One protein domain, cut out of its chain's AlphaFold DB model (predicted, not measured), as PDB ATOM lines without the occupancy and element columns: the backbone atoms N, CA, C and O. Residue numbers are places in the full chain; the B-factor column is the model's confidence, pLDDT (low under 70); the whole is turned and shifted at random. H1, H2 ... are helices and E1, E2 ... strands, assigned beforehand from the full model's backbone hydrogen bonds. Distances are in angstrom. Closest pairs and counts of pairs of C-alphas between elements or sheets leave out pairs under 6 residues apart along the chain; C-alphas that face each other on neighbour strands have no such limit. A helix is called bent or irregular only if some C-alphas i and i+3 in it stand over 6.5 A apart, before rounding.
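Overview. This is residues 172 to 290 of the 421 residues of the protein "DNA-binding transcriptional regulator FrlR" of Lentisphaerae bacterium ADurb.Bin242 (UniProt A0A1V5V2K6). Two short parallel strands, E1 and E2, lie near the middle, with H2 packed on E1; H3 and H4 cross each other and reach toward one end of the longest axis, while H1, H5 and E3 lie toward the other end. Residues 172 to 173 pair briefly, antiparallel, with residues 275 to 276 of E3. The printed part has 119 residues, with five named helices and three named strands in the order H1 H2 E1 H3 H4 E2 H5 E3. It is mostly helix and compact, with a radius of gyration of the C-alphas of 14.2 A and spans of 42 by 31 by 28 A.

Arrangement. H1, residues 174 to 180, touches H2, residues 191 to 203, about perpendicular at 87 degrees, the closest C-alphas being those of Leu 180 and Lys 200, 6.4 A apart. The closest C-alphas of H2 and E1, residues 207 to 209, are Lys 198 and Leu 208, 5.2 A apart. H3, residues 215 to 226, touches H4, residues 233 to 247, at a steep tilt of 50 degrees, opposite ways; their closest C-alphas, Leu 223 and Val 239, are 6.0 A apart. E2, residues 255 to 260, is the parallel neighbour of E1, with N 257 and O 208 at 2.8 A; E1, H3, H4 and E2 form a strand-helix-strand unit, two parallel strands with helices between them in the chain. H5, residues 262 to 270, touches no helix. E3, residues 275 to 278, pairs with no named strand, but E2 and E3 are near each other, with 10 pairs of C-alphas within 10 A. Every O i to N i+4 pair is within hydrogen-bond range in H1, H3, H4 and H5, and 7 of 9 in H2.

Along the chain. C-alpha 174 opens H1 at (25.989, 24.403, 131.576). H2 measures 19.8 A and is only just irregular, C-alphas 192 and 195 being 6.8 A apart. H3 measures 16.5 A, H4 21.1 A and E2 13.1 A. E3 ends at C-alpha 278, (23.814, 35.164, 133.670).

Size, cuts and confidence. The C-alphas farthest apart, Lys 232 and Gly 272, are 42.8 A apart. The printed part has no cut and no long link; residues 279 to 290 have no named element. No printed residue is under 70 in pLDDT.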
ATOM      1  N   TYR A 172      21.688  29.958 130.621       97.31
ATOM      2  CA  TYR A 172      22.605  29.262 129.726       97.31
ATOM      3  C   TYR A 172      22.771  27.792 130.087       97.31
ATOM      4  O   TYR A 172      22.801  27.438 131.266       97.31
ATOM      5  N   ASP A 173      22.910  26.944 129.069       94.81
ATOM      6  CA  ASP A 173      23.114  25.505 129.254       94.81
ATOM      7  C   ASP A 173      24.544  25.247 129.765       94.81
ATOM      8  O   ASP A 173      25.526  25.692 129.161       94.81
ATOM      9  N   ARG A 174      24.683  24.544 130.899       95.19
ATOM     10  CA  ARG A 174      25.989  24.403 131.576       95.19
ATOM     11  C   ARG A 174      26.988  23.575 130.789       95.19
ATOM     12  O   ARG A 174      28.158  23.940 130.729       95.19
ATOM     13  N   GLU A 175      26.534  22.450 130.254       93.56
ATOM     14  CA  GLU A 175      27.367  21.495 129.528       93.56
ATOM     15  C   GLU A 175      28.059  22.136 128.313       93.56
ATOM     16  O   GLU A 175      29.292  22.207 128.335       93.56
ATOM     17  N   PRO A 176      27.341  22.750 127.348       94.88
ATOM     18  CA  PRO A 176      28.003  23.406 126.226       94.88
ATOM     19  C   PRO A 176      28.814  24.625 126.675       94.88
ATOM     20  O   PRO A 176      29.892  24.866 126.143       94.88
ATOM     21  N   MET A 177      28.370  25.386 127.684       96.81
ATOM     22  CA  MET A 177      29.151  26.529 128.169       96.81
ATOM     23  C   MET A 177      30.518  26.105 128.726       96.81
ATOM     24  O   MET A 177      31.509  26.786 128.476       96.81
ATOM     25  N   ARG A 178      30.599  24.972 129.437       94.94
ATOM     26  CA  ARG A 178      31.871  24.438 129.952       94.94
ATOM     27  C   ARG A 178      32.823  24.013 128.838       94.94
ATOM     28  O   ARG A 178      34.025  24.150 129.020       94.94
ATOM     29  N   GLU A 179      32.307  23.502 127.722       94.44
ATOM     30  CA  GLU A 179      33.127  23.165 126.551       94.44
ATOM     31  C   GLU A 179      33.647  24.431 125.851       94.44
ATOM     32  O   GLU A 179      34.820  24.518 125.488       94.44
ATOM     33  N   LEU A 180      32.782  25.436 125.700       95.50
ATOM     34  CA  LEU A 180      33.079  26.668 124.967       95.50
ATOM     35  C   LEU A 180      34.015  27.615 125.741       95.50
ATOM     36  O   LEU A 180      34.917  28.221 125.147       95.50
ATOM     37  N   GLU A 181      33.782  27.741 127.050       95.06
ATOM     38  CA  GLU A 181      34.471  28.636 127.986       95.06
ATOM     39  C   GLU A 181      34.618  27.956 129.374       95.06
ATOM     40  O   GLU A 181      33.842  28.236 130.295       95.06
ATOM     41  N   PRO A 182      35.631  27.083 129.579       89.25
ATOM     42  CA  PRO A 182      35.834  26.301 130.815       89.25
ATOM     43  C   PRO A 182      35.999  27.087 132.135       89.25
ATOM     44  O   PRO A 182      36.095  26.484 133.200       89.25
ATOM     45  N   GLY A 183      36.026  28.420 132.089       91.69
ATOM     46  CA  GLY A 183      36.065  29.318 133.247       91.69
ATOM     47  C   GLY A 183      35.012  30.424 133.172       91.69
ATOM     48  O   GLY A 183      35.254  31.517 133.677       91.69
ATOM     49  N   PHE A 184      33.889  30.177 132.488       95.88
ATOM     50  CA  PHE A 184      32.846  31.175 132.280       95.88
ATOM     51  C   PHE A 184      32.329  31.758 133.604       95.88
ATOM     52  O   PHE A 184      31.620  31.094 134.362       95.88
ATOM     53  N   GLU A 185      32.648  33.030 133.837       96.00
ATOM     54  CA  GLU A 185      32.113  33.838 134.928       96.00
ATOM     55  C   GLU A 185      31.048  34.787 134.360       96.00
ATOM     56  O   GLU A 185      31.393  35.698 133.601       96.00
ATOM     57  N   PRO A 186      29.754  34.634 134.682       96.12
ATOM     58  CA  PRO A 186      28.706  35.397 134.007       96.12
ATOM     59  C   PRO A 186      28.810  36.910 134.119       96.12
ATOM     60  O   PRO A 186      28.460  37.616 133.175       96.12
ATOM     61  N   TYR A 187      29.297  37.430 135.247       96.19
ATOM     62  CA  TYR A 187      29.480  38.872 135.414       96.19
ATOM     63  C   TYR A 187      30.645  39.426 134.588       96.19
ATOM     64  O   TYR A 187      30.780  40.645 134.468       96.19
ATOM     65  N   SER A 188      31.448  38.563 133.963       95.00
ATOM     66  CA  SER A 188      32.451  38.969 132.976       95.00
ATOM     67  C   SER A 188      31.883  39.103 131.557       95.00
ATOM     68  O   SER A 188      32.555  39.693 130.719       95.00
ATOM     69  N   LEU A 189      30.650  38.636 131.296       96.19
ATOM     70  CA  LEU A 189      30.037  38.639 129.964       96.19
ATOM     71  C   LEU A 189      29.854  40.068 129.432       96.19
ATOM     72  O   LEU A 189      29.119  40.856 130.043       96.19
ATOM     73  N   THR A 190      30.468  40.383 128.292       96.75
ATOM     74  CA  THR A 190      30.343  41.670 127.582       96.75
ATOM     75  C   THR A 190      29.825  41.497 126.156       96.75
ATOM     76  O   THR A 190      29.860  40.401 125.590       96.75
ATOM     77  N   LEU A 191      29.352  42.590 125.555       95.38
ATOM     78  CA  LEU A 191      28.902  42.611 124.161       95.38
ATOM     79  C   LEU A 191      30.001  42.176 123.178       95.38
ATOM     80  O   LEU A 191      29.728  41.454 122.221       95.38
ATOM     81  N   GLU A 192      31.242  42.587 123.423       94.75
ATOM     82  CA  GLU A 192      32.404  42.329 122.563       94.75
ATOM     83  C   GLU A 192      32.794  40.847 122.534       94.75
ATOM     84  O   GLU A 192      33.392  40.381 121.564       94.75
ATOM     85  N   GLN A 193      32.439  40.093 123.577       94.81
ATOM     86  CA  GLN A 193      32.699  38.656 123.663       94.81
ATOM     87  C   GLN A 193      31.675  37.824 122.878       94.81
ATOM     88  O   GLN A 193      32.002  36.727 122.415       94.81
ATOM     89  N   LEU A 194      30.449  38.332 122.686       95.44
ATOM     90  CA  LEU A 194      29.354  37.573 122.068       95.44
ATOM     91  C   LEU A 194      29.665  37.056 120.653       95.44
ATOM     92  O   LEU A 194      29.329  35.903 120.386       95.44
ATOM     93  N   PRO A 195      30.325  37.807 119.745       95.00
ATOM     94  CA  PRO A 195      30.659  37.295 118.414       95.00
ATOM     95  C   PRO A 195      31.598  36.084 118.445       95.00
ATOM     96  O   PRO A 195      31.404  35.125 117.696       95.00
ATOM     97  N   ALA A 196      32.606  36.101 119.325       95.56
ATOM     98  CA  ALA A 196      33.535  34.985 119.475       95.56
ATOM     99  C   ALA A 196      32.826  33.757 120.061       95.56
ATOM    100  O   ALA A 196      32.977  32.651 119.538       95.56
ATOM    101  N   LEU A 197      32.000  33.965 121.091       96.81
ATOM    102  CA  LEU A 197      31.211  32.906 121.713       96.81
ATOM    103  C   LEU A 197      30.190  32.302 120.736       96.81
ATOM    104  O   LEU A 197      30.076  31.080 120.662       96.81
ATOM    105  N   LYS A 198      29.520  33.130 119.919       96.94
ATOM    106  CA  LYS A 198      28.609  32.685 118.848       96.94
ATOM    107  C   LYS A 198      29.318  31.761 117.870       96.94
ATOM    108  O   LYS A 198      28.846  30.653 117.649       96.94
ATOM    109  N   LYS A 199      30.479  32.167 117.346       96.62
ATOM    110  CA  LYS A 199      31.245  31.346 116.396       96.62
ATOM    111  C   LYS A 199      31.627  29.984 116.986       96.62
ATOM    112  O   LYS A 199      31.552  28.975 116.289       96.62
ATOM    113  N   LYS A 200      32.041  29.949 118.259       96.69
ATOM    114  CA  LYS A 200      32.354  28.690 118.950       96.69
ATOM    115  C   LYS A 200      31.101  27.821 119.128       96.69
ATOM    116  O   LYS A 200      31.146  26.638 118.813       96.69
ATOM    117  N   ALA A 201      29.981  28.402 119.568       97.19
ATOM    118  CA  ALA A 201      28.715  27.684 119.740       97.19
ATOM    119  C   ALA A 201      28.201  27.100 118.412       97.19
ATOM    120  O   ALA A 201      27.768  25.949 118.349       97.19
ATOM    121  N   GLU A 202      28.321  27.856 117.321       96.62
ATOM    122  CA  GLU A 202      27.889  27.426 115.992       96.62
ATOM    123  C   GLU A 202      28.672  26.225 115.466       96.62
ATOM    124  O   GLU A 202      28.090  25.405 114.753       96.62
ATOM    125  N   ALA A 203      29.949  26.090 115.845       96.00
ATOM    126  CA  ALA A 203      30.764  24.915 115.537       96.00
ATOM    127  C   ALA A 203      30.245  23.638 116.227       96.00
ATOM    128  O   ALA A 203      30.473  22.541 115.725       96.00
ATOM    129  N   LEU A 204      29.493  23.785 117.324       95.69
ATOM    130  CA  LEU A 204      28.798  22.702 118.031       95.69
ATOM    131  C   LEU A 204      27.331  22.546 117.594       95.69
ATOM    132  O   LEU A 204      26.553  21.859 118.257       95.69
ATOM    133  N   ASN A 205      26.929  23.180 116.486       96.75
ATOM    134  CA  ASN A 205      25.543  23.216 116.007       96.75
ATOM    135  C   ASN A 205      24.557  23.851 117.018       96.75
ATOM    136  O   ASN A 205      23.394  23.453 117.113       96.75
ATOM    137  N   ILE A 206      25.025  24.851 117.773       97.31
ATOM    138  CA  ILE A 206      24.253  25.610 118.767       97.31
ATOM    139  C   ILE A 206      24.185  27.080 118.323       97.31
ATOM    140  O   ILE A 206      25.199  27.688 117.990       97.31
ATOM    141  N   ALA A 207      22.989  27.664 118.280       97.19
ATOM    142  CA  ALA A 207      22.799  29.096 118.058       97.19
ATOM    143  C   ALA A 207      23.040  29.884 119.357       97.19
ATOM    144  O   ALA A 207      22.923  29.341 120.453       97.19
ATOM    145  N   LEU A 208      23.385  31.171 119.259       97.12
ATOM    146  CA  LEU A 208      23.761  31.943 120.447       97.12
ATOM    147  C   LEU A 208      22.565  32.200 121.374       97.12
ATOM    148  O   LEU A 208      22.598  31.769 122.524       97.12
ATOM    149  N   ILE A 209      21.534  32.901 120.897       95.88
ATOM    150  CA  ILE A 209      20.353  33.254 121.694       95.88
ATOM    151  C   ILE A 209      19.100  32.687 121.037       95.88
ATOM    152  O   ILE A 209      18.947  32.780 119.822       95.88
ATOM    153  N   ASP A 210      18.210  32.118 121.844       94.25
ATOM    154  CA  ASP A 210      16.893  31.644 121.421       94.25
ATOM    155  C   ASP A 210      15.959  32.816 121.051       94.25
ATOM    156  O   ASP A 210      15.553  33.565 121.946       94.25
ATOM    157  N   PRO A 211      15.585  32.988 119.765       89.81
ATOM    158  CA  PRO A 211      14.659  34.041 119.349       89.81
ATOM    159  C   PRO A 211      13.211  33.780 119.774       89.81
ATOM    160  O   PRO A 211      12.398  34.696 119.729       89.81
ATOM    161  N   SER A 212      12.857  32.552 120.161       88.00
ATOM    162  CA  SER A 212      11.475  32.184 120.494       88.00
ATOM    163  C   SER A 212      11.088  32.504 121.941       88.00
ATOM    164  O   SER A 212       9.909  32.473 122.290       88.00
ATOM    165  N   GLN A 213      12.067  32.818 122.794       88.19
ATOM    166  CA  GLN A 213      11.871  33.037 124.226       88.19
ATOM    167  C   GLN A 213      12.060  34.513 124.576       88.19
ATOM    168  O   GLN A 213      13.184  34.971 124.758       88.19
ATOM    169  N   ASN A 214      10.952  35.247 124.717       87.81
ATOM    170  CA  ASN A 214      10.913  36.663 125.120       87.81
ATOM    171  C   ASN A 214      11.864  37.591 124.316       87.81
ATOM    172  O   ASN A 214      12.589  38.393 124.925       87.81
ATOM    173  N   PRO A 215      11.904  37.502 122.971       89.50
ATOM    174  CA  PRO A 215      12.814  38.288 122.130       89.50
ATOM    175  C   PRO A 215      12.673  39.803 122.320       89.50
ATOM    176  O   PRO A 215      13.666  40.534 122.321       89.50
ATOM    177  N   GLU A 216      11.461  40.290 122.571       88.31
ATOM    178  CA  GLU A 216      11.183  41.694 122.856       88.31
ATOM    179  C   GLU A 216      11.969  42.190 124.075       88.31
ATOM    180  O   GLU A 216      12.458  43.318 124.098       88.31
ATOM    181  N   SER A 217      12.166  41.333 125.076       89.62
ATOM    182  CA  SER A 217      12.861  41.686 126.314       89.62
ATOM    183  C   SER A 217      14.363  41.849 126.093       89.62
ATOM    184  O   SER A 217      14.980  42.727 126.712       89.62
ATOM    185  N   LEU A 218      14.945  41.059 125.181       91.62
ATOM    186  CA  LEU A 218      16.310  41.272 124.695       91.62
ATOM    187  C   LEU A 218      16.388  42.575 123.903       91.62
ATOM    188  O   LEU A 218      17.272  43.383 124.172       91.62
ATOM    189  N   PHE A 219      15.452  42.805 122.980       92.38
ATOM    190  CA  PHE A 219      15.412  44.020 122.170       92.38
ATOM    191  C   PHE A 219      15.401  45.291 123.032       92.38
ATOM    192  O   PHE A 219      16.226  46.179 122.822       92.38
ATOM    193  N   TYR A 220      14.536  45.354 124.052       89.88
ATOM    194  CA  TYR A 220      14.507  46.476 124.998       89.88
ATOM    195  C   TYR A 220      15.809  46.610 125.785       89.88
ATOM    196  O   TYR A 220      16.332  47.714 125.894       89.88
ATOM    197  N   SER A 221      16.380  45.501 126.263       90.75
ATOM    198  CA  SER A 221      17.659  45.544 126.983       90.75
ATOM    199  C   SER A 221      18.784  46.079 126.085       90.75
ATOM    200  O   SER A 221      19.586  46.900 126.520       90.75
ATOM    201  N   LEU A 222      18.833  45.692 124.806       92.69
ATOM    202  CA  LEU A 222      19.795  46.246 123.849       92.69
ATOM    203  C   LEU A 222      19.553  47.740 123.603       92.69
ATOM    204  O   LEU A 222      20.503  48.523 123.640       92.69
ATOM    205  N   LEU A 223      18.298  48.143 123.390       91.06
ATOM    206  CA  LEU A 223      17.922  49.540 123.175       91.06
ATOM    207  C   LEU A 223      18.332  50.419 124.365       91.06
ATOM    208  O   LEU A 223      18.958  51.459 124.159       91.06
ATOM    209  N   ASP A 224      18.062  49.973 125.589       88.88
ATOM    210  CA  ASP A 224      18.336  50.724 126.818       88.88
ATOM    211  C   ASP A 224      19.833  50.892 127.111       88.88
ATOM    212  O   ASP A 224      20.229  51.884 127.724       88.88
ATOM    213  N   ASN A 225      20.679  49.964 126.651       91.50
ATOM    214  CA  ASN A 225      22.131  50.062 126.828       91.50
ATOM    215  C   ASN A 225      22.868  50.732 125.650       91.50
ATOM    216  O   ASN A 225      23.969  51.254 125.833       91.50
ATOM    217  N   LEU A 226      22.311  50.706 124.434       89.81
ATOM    218  CA  LEU A 226      22.985  51.232 123.235       89.81
ATOM    219  C   LEU A 226      22.597  52.665 122.875       89.81
ATOM    220  O   LEU A 226      23.329  53.314 122.124       89.81
ATOM    221  N   SER A 227      21.455  53.144 123.360       85.44
ATOM    222  CA  SER A 227      20.863  54.379 122.851       85.44
ATOM    223  C   SER A 227      21.248  55.620 123.642       85.44
ATOM    224  O   SER A 227      21.392  55.608 124.867       85.44
ATOM    225  N   GLU A 228      21.305  56.744 122.928       82.88
ATOM    226  CA  GLU A 228      21.102  58.046 123.555       82.88
ATOM    227  C   GLU A 228      19.678  58.142 124.124       82.88
ATOM    228  O   GLU A 228      18.779  57.390 123.748       82.88
ATOM    229  N   ILE A 229      19.459  59.088 125.037       80.50
ATOM    230  CA  ILE A 229      18.159  59.275 125.680       80.50
ATOM    231  C   ILE A 229      17.577  60.633 125.267       80.50
ATOM    232  O   ILE A 229      18.176  61.659 125.604       80.50
ATOM    233  N   PRO A 230      16.408  60.680 124.593       83.06
ATOM    234  CA  PRO A 230      15.634  59.548 124.056       83.06
ATOM    235  C   PRO A 230      16.298  58.899 122.818       83.06
ATOM    236  O   PRO A 230      17.050  59.587 122.118       83.06
ATOM    237  N   PRO A 231      15.993  57.618 122.515       88.38
ATOM    238  CA  PRO A 231      16.579  56.908 121.380       88.38
ATOM    239  C   PRO A 231      16.142  57.518 120.050       88.38
ATOM    240  O   PRO A 231      14.979  57.885 119.867       88.38
ATOM    241  N   LYS A 232      17.080  57.599 119.108       90.44
ATOM    242  CA  LYS A 232      16.886  58.150 117.760       90.44
ATOM    243  C   LYS A 232      16.874  57.037 116.721       90.44
ATOM    244  O   LYS A 232      17.335  55.926 116.972       90.44
ATOM    245  N   LYS A 233      16.461  57.363 115.493       93.25
ATOM    246  CA  LYS A 233      16.465  56.432 114.346       93.25
ATOM    247  C   LYS A 233      17.763  55.615 114.209       93.25
ATOM    248  O   LYS A 233      17.696  54.407 114.015       93.25
ATOM    249  N   LYS A 234      18.930  56.257 114.356       94.44
ATOM    250  CA  LYS A 234      20.247  55.593 114.275       94.44
ATOM    251  C   LYS A 234      20.453  54.525 115.360       94.44
ATOM    252  O   LYS A 234      21.172  53.560 115.130       94.44
ATOM    253  N   ASP A 235      19.856  54.716 116.534       93.94
ATOM    254  CA  ASP A 235      20.007  53.812 117.670       93.94
ATOM    255  C   ASP A 235      19.157  52.560 117.434       93.94
ATOM    256  O   ASP A 235      19.671  51.450 117.528       93.94
ATOM    257  N   PHE A 236      17.915  52.730 116.964       95.19
ATOM    258  CA  PHE A 236      17.066  51.620 116.516       95.19
ATOM    259  C   PHE A 236      17.725  50.787 115.413       95.19
ATOM    260  O   PHE A 236      17.725  49.567 115.498       95.19
ATOM    261  N   GLN A 237      18.336  51.428 114.413       95.88
ATOM    262  CA  GLN A 237      19.044  50.720 113.338       95.88
ATOM    263  C   GLN A 237      20.191  49.850 113.874       95.88
ATOM    264  O   GLN A 237      20.275  48.673 113.530       95.88
ATOM    265  N   LYS A 238      21.017  50.387 114.781       95.44
ATOM    266  CA  LYS A 238      22.081  49.613 115.442       95.44
ATOM    267  C   LYS A 238      21.529  48.445 116.255       95.44
ATOM    268  O   LYS A 238      22.123  47.369 116.260       95.44
ATOM    269  N   VAL A 239      20.417  48.661 116.959       95.50
ATOM    270  CA  VAL A 239      19.763  47.611 117.746       95.50
ATOM    271  C   VAL A 239      19.206  46.528 116.831       95.50
ATOM    272  O   VAL A 239      19.416  45.366 117.144       95.50
ATOM    273  N   PHE A 240      18.581  46.863 115.697       96.69
ATOM    274  CA  PHE A 240      18.125  45.872 114.713       96.69
ATOM    275  C   PHE A 240      19.282  45.005 114.214       96.69
ATOM    276  O   PHE A 240      19.224  43.785 114.328       96.69
ATOM    277  N   GLU A 241      20.366  45.631 113.751       95.44
ATOM    278  CA  GLU A 241      21.548  44.918 113.255       95.44
ATOM    279  C   GLU A 241      22.185  44.022 114.320       95.44
ATOM    280  O   GLU A 241      22.703  42.943 114.022       95.44
ATOM    281  N   LEU A 242      22.230  44.476 115.573       95.25
ATOM    282  CA  LEU A 242      22.765  43.660 116.654       95.25
ATOM    283  C   LEU A 242      21.809  42.531 117.037       95.25
ATOM    284  O   LEU A 242      22.261  41.402 117.195       95.25
ATOM    285  N   PHE A 243      20.520  42.829 117.180       95.25
ATOM    286  CA  PHE A 243      19.493  41.858 117.525       95.25
ATOM    287  C   PHE A 243      19.503  40.702 116.523       95.25
ATOM    288  O   PHE A 243      19.740  39.569 116.934       95.25
ATOM    289  N   ASP A 244      19.411  41.006 115.222       94.81
ATOM    290  CA  ASP A 244      19.441  40.010 114.145       94.81
ATOM    291  C   ASP A 244      20.684  39.114 114.250       94.81
ATOM    292  O   ASP A 244      20.571  37.890 114.247       94.81
ATOM    293  N   ARG A 245      21.874  39.709 114.433       94.56
ATOM    294  CA  ARG A 245      23.136  38.961 114.574       94.56
ATOM    295  C   ARG A 245      23.164  38.044 115.795       94.56
ATOM    296  O   ARG A 245      23.735  36.956 115.725       94.56
ATOM    297  N   LEU A 246      22.612  38.478 116.928       94.62
ATOM    298  CA  LEU A 246      22.610  37.684 118.160       94.62
ATOM    299  C   LEU A 246      21.589  36.541 118.108       94.62
ATOM    300  O   LEU A 246      21.844  35.479 118.679       94.62
ATOM    301  N   THR A 247      20.471  36.746 117.415       94.50
ATOM    302  CA  THR A 247      19.364  35.784 117.333       94.50
ATOM    303  C   THR A 247      19.363  34.929 116.065       94.50
ATOM    304  O   THR A 247      18.537  34.028 115.932       94.50
ATOM    305  N   GLU A 248      20.268  35.181 115.118       93.88
ATOM    306  CA  GLU A 248      20.413  34.369 113.911       93.88
ATOM    307  C   GLU A 248      20.744  32.913 114.272       93.88
ATOM    308  O   GLU A 248      21.818  32.611 114.807       93.88
ATOM    309  N   SER A 249      19.818  32.006 113.953       92.75
ATOM    310  CA  SER A 249      19.929  30.579 114.259       92.75
ATOM    311  C   SER A 249      20.228  29.704 113.039       92.75
ATOM    312  O   SER A 249      20.838  28.641 113.183       92.75
ATOM    313  N   GLY A 250      19.828  30.127 111.833       90.38
ATOM    314  CA  GLY A 250      19.730  29.227 110.678       90.38
ATOM    315  C   GLY A 250      18.808  28.044 111.003       90.38
ATOM    316  O   GLY A 250      17.781  28.229 111.658       90.38
ATOM    317  N   ASP A 251      19.222  26.828 110.637       92.12
ATOM    318  CA  ASP A 251      18.464  25.591 110.901       92.12
ATOM    319  C   ASP A 251      18.670  25.016 112.320       92.12
ATOM    320  O   ASP A 251      18.084  23.989 112.679       92.12
ATOM    321  N   ARG A 252      19.507  25.658 113.149       94.31
ATOM    322  CA  ARG A 252      19.859  25.173 114.494       94.31
ATOM    323  C   ARG A 252      18.652  25.227 115.432       94.31
ATOM    324  O   ARG A 252      17.941  26.223 115.480       94.31
ATOM    325  N   GLN A 253      18.481  24.166 116.223       93.38
ATOM    326  CA  GLN A 253      17.383  24.009 117.196       93.38
ATOM    327  C   GLN A 253      17.856  24.047 118.659       93.38
ATOM    328  O   GLN A 253      17.055  23.941 119.584       93.38
ATOM    329  N   ARG A 254      19.173  24.150 118.881       95.25
ATOM    330  CA  ARG A 254      19.784  24.298 120.208       95.25
ATOM    331  C   ARG A 254      20.278  25.726 120.367       95.25
ATOM    332  O   ARG A 254      20.825  26.284 119.418       95.25
ATOM    333  N   PHE A 255      20.144  26.272 121.570       95.75
ATOM    334  CA  PHE A 255      20.494  27.655 121.880       95.75
ATOM    335  C   PHE A 255      21.343  27.709 123.145       95.75
ATOM    336  O   PHE A 255      21.013  27.034 124.119       95.75
ATOM    337  N   LEU A 256      22.419  28.496 123.129       96.94
ATOM    338  CA  LEU A 256      23.312  28.638 124.278       96.94
ATOM    339  C   LEU A 256      22.662  29.469 125.383       96.94
ATOM    340  O   LEU A 256      22.782  29.109 126.550       96.94
ATOM    341  N   PHE A 257      21.974  30.551 125.012       97.38
ATOM    342  CA  PHE A 257      21.283  31.453 125.924       97.38
ATOM    343  C   PHE A 257      19.784  31.545 125.633       97.38
ATOM    344  O   PHE A 257      19.351  31.495 124.480       97.38
ATOM    345  N   ARG A 258      18.990  31.764 126.685       95.75
ATOM    346  CA  ARG A 258      17.544  32.031 126.616       95.75
ATOM    347  C   ARG A 258      17.185  33.184 127.545       95.75
ATOM    348  O   ARG A 258      17.641  33.197 128.687       95.75
ATOM    349  N   MET A 259      16.354  34.119 127.089       95.06
ATOM    350  CA  MET A 259      15.833  35.180 127.954       95.06
ATOM    351  C   MET A 259      14.722  34.636 128.845       95.06
ATOM    352  O   MET A 259      13.695  34.158 128.358       95.06
ATOM    353  N   ILE A 260      14.912  34.733 130.159       94.94
ATOM    354  CA  ILE A 260      13.989  34.173 131.143       94.94
ATOM    355  C   ILE A 260      13.711  35.134 132.295       94.94
ATOM    356  O   ILE A 260      14.532  35.964 132.679       94.94
ATOM    357  N   THR A 261      12.530  34.974 132.881       93.94
ATOM    358  CA  THR A 261      12.186  35.518 134.196       93.94
ATOM    359  C   THR A 261      12.564  34.521 135.293       93.94
ATOM    360  O   THR A 261      12.864  33.354 135.020       93.94
ATOM    361  N   ARG A 262      12.454  34.935 136.559       93.12
ATOM    362  CA  ARG A 262      12.588  34.050 137.723       93.12
ATOM    363  C   ARG A 262      11.587  32.888 137.679       93.12
ATOM    364  O   ARG A 262      11.950  31.748 137.959       93.12
ATOM    365  N   HIS A 263      10.360  33.153 137.223       89.88
ATOM    366  CA  HIS A 263       9.369  32.107 136.950       89.88
ATOM    367  C   HIS A 263       9.863  31.127 135.877       89.88
ATOM    368  O   HIS A 263       9.753  29.910 136.043       89.88
ATOM    369  N   GLY A 264      10.448  31.649 134.794       92.00
ATOM    370  CA  GLY A 264      11.058  30.846 133.734       92.00
ATOM    371  C   GLY A 264      12.150  29.912 134.262       92.00
ATOM    372  O   GLY A 264      12.141  28.731 133.926       92.00
ATOM    373  N   ALA A 265      13.020  30.395 135.156       92.56
ATOM    374  CA  ALA A 265      14.036  29.565 135.813       92.56
ATOM    375  C   ALA A 265      13.404  28.420 136.629       92.56
ATOM    376  O   ALA A 265      13.790  27.259 136.482       92.56
ATOM    377  N   SER A 266      12.381  28.723 137.435       88.94
ATOM    378  CA  SER A 266      11.633  27.712 138.198       88.94
ATOM    379  C   SER A 266      11.006  26.650 137.282       88.94
ATOM    380  O   SER A 266      11.073  25.454 137.570       88.94
ATOM    381  N   SER A 267      10.439  27.068 136.146       89.81
ATOM    382  CA  SER A 267       9.866  26.165 135.140       89.81
ATOM    383  C   SER A 267      10.927  25.260 134.499       89.81
ATOM    384  O   SER A 267      10.764  24.040 134.475       89.81
ATOM    385  N   LEU A 268      12.058  25.828 134.061       91.19
ATOM    386  CA  LEU A 268      13.174  25.065 133.492       91.19
ATOM    387  C   LEU A 268      13.722  24.026 134.478       91.19
ATOM    388  O   LEU A 268      13.976  22.884 134.095       91.19
ATOM    389  N   GLN A 269      13.848  24.392 135.757       90.00
ATOM    390  CA  GLN A 269      14.310  23.476 136.798       90.00
ATOM    391  C   GLN A 269      13.329  22.315 137.015       90.00
ATOM    392  O   GLN A 269      13.763  21.167 137.126       90.00
ATOM    393  N   LYS A 270      12.016  22.585 137.058       89.44
ATOM    394  CA  LYS A 270      10.979  21.542 137.193       89.44
ATOM    395  C   LYS A 270      10.990  20.559 136.024       89.44
ATOM    396  O   LYS A 270      10.723  19.380 136.229       89.44
ATOM    397  N   ASN A 271      11.360  21.030 134.837       90.25
ATOM    398  CA  ASN A 271      11.510  20.208 133.638       90.25
ATOM    399  C   ASN A 271      12.876  19.498 133.550       90.25
ATOM    400  O   ASN A 271      13.168  18.864 132.540       90.25
ATOM    401  N   GLY A 272      13.713  19.584 134.592       88.81
ATOM    402  CA  GLY A 272      14.993  18.879 134.672       88.81
ATOM    403  C   GLY A 272      16.131  19.500 133.858       88.81
ATOM    404  O   GLY A 272      17.121  18.817 133.614       88.81
ATOM    405  N   GLY A 273      16.014  20.765 133.438       87.69
ATOM    406  CA  GLY A 273      17.068  21.445 132.684       87.69
ATOM    407  C   GLY A 273      18.361  21.623 133.492       87.69
ATOM    408  O   GLY A 273      18.313  21.982 134.670       87.69
ATOM    409  N   ASP A 274      19.517  21.419 132.847       93.25
ATOM    410  CA  ASP A 274      20.834  21.752 133.407       93.25
ATOM    411  C   ASP A 274      21.330  23.099 132.872       93.25
ATOM    412  O   ASP A 274      21.952  23.200 131.812       93.25
ATOM    413  N   PHE A 275      21.022  24.147 133.625       96.12
ATOM    414  CA  PHE A 275      21.312  25.524 133.259       96.12
ATOM    415  C   PHE A 275      21.814  26.320 134.465       96.12
ATOM    416  O   PHE A 275      21.663  25.911 135.621       96.12
ATOM    417  N   ASP A 276      22.388  27.482 134.189       96.62
ATOM    418  CA  ASP A 276      22.639  28.515 135.188       96.62
ATOM    419  C   ASP A 276      22.207  29.893 134.672       96.62
ATOM    420  O   ASP A 276      21.796  30.034 133.519       96.62
ATOM    421  N   ILE A 277      22.279  30.903 135.536       96.69
ATOM    422  CA  ILE A 277      21.863  32.276 135.240       96.69
ATOM    423  C   ILE A 277      23.079  33.154 134.934       96.69
ATOM    424  O   ILE A 277      24.141  33.009 135.546       96.69
ATOM    425  N   ALA A 278      22.904  34.080 133.998       97.19
ATOM    426  CA  ALA A 278      23.814  35.164 133.670       97.19
ATOM    427  C   ALA A 278      23.040  36.493 133.547       97.19
ATOM    428  O   ALA A 278      21.900  36.492 133.073       97.19
ATOM    429  N   PRO A 279      23.629  37.634 133.950       96.94
ATOM    430  CA  PRO A 279      23.021  38.940 133.716       96.94
ATOM    431  C   PRO A 279      23.008  39.285 132.219       96.94
ATOM    432  O   PRO A 279      23.679  38.639 131.408       96.94
ATOM    433  N   ILE A 280      22.299  40.356 131.849       95.50
ATOM    434  CA  ILE A 280      22.461  40.964 130.519       95.50
ATOM    435  C   ILE A 280      23.938  41.344 130.327       95.50
ATOM    436  O   ILE A 280      24.534  41.874 131.271       95.50
ATOM    437  N   PRO A 281      24.548  41.083 129.150       95.75
ATOM    438  CA  PRO A 281      25.939  41.427 128.868       95.75
ATOM    439  C   PRO A 281      26.246  42.894 129.176       95.75
ATOM    440  O   PRO A 281      25.395  43.764 128.997       95.75
ATOM    441  N   LEU A 282      27.476  43.181 129.610       96.06
ATOM    442  CA  LEU A 282      27.932  44.553 129.773       96.06
ATOM    443  C   LEU A 282      27.993  45.192 128.390       96.06
ATOM    444  O   LEU A 282      28.716  44.716 127.513       96.06
ATOM    445  N   ILE A 283      27.229  46.259 128.204       93.38
ATOM    446  CA  ILE A 283      27.126  46.998 126.953       93.38
ATOM    447  C   ILE A 283      27.422  48.455 127.299       93.38
ATOM    448  O   ILE A 283      26.721  49.048 128.112       93.38
ATOM    449  N   ASN A 284      28.487  49.029 126.733       88.88
ATOM    450  CA  ASN A 284      28.902  50.415 127.002       88.88
ATOM    451  C   ASN A 284      29.039  50.758 128.505       88.88
ATOM    452  O   ASN A 284      28.763  51.880 128.927       88.88
ATOM    453  N   GLY A 285      29.468  49.791 129.323       89.38
ATOM    454  CA  GLY A 285      29.650  49.973 130.767       89.38
ATOM    455  C   GLY A 285      28.370  49.871 131.606       89.38
ATOM    456  O   GLY A 285      28.432  50.095 132.814       89.38
ATOM    457  N   THR A 286      27.231  49.508 131.012       90.62
ATOM    458  CA  THR A 286      25.952  49.309 131.714       90.62
ATOM    459  C   THR A 286      25.378  47.908 131.483       90.62
ATOM    460  O   THR A 286      25.746  47.224 130.528       90.62
ATOM    461  N   ARG A 287      24.501  47.457 132.390       92.38
ATOM    462  CA  ARG A 287      23.791  46.161 132.315       92.38
ATOM    463  C   ARG A 287      22.285  46.339 132.463       92.38
ATOM    464  O   ARG A 287      21.634  45.612 133.200       92.38
ATOM    465  N   TYR A 288      21.723  47.345 131.807       92.06
ATOM    466  CA  TYR A 288      20.297  47.594 131.924       92.06
ATOM    467  C   TYR A 288      19.491  46.402 131.412       92.06
ATOM    468  O   TYR A 288      19.729  45.917 130.306       92.06
ATOM    469  N   CYS A 289      18.557  45.927 132.227       90.62
ATOM    470  CA  CYS A 289      17.676  44.828 131.868       90.62
ATOM    471  C   CYS A 289      16.217  45.280 131.886       90.62
ATOM    472  O   CYS A 289      15.792  46.111 132.703       90.62
ATOM    473  N   SER A 290      15.453  44.716 130.955       89.50
ATOM    474  CA  SER A 290      13.998  44.797 130.974       89.50
ATOM    475  C   SER A 290      13.431  43.939 132.111       89.50
ATOM    476  O   SER A 290      14.137  43.170 132.770       89.50
TER     477      SER A 290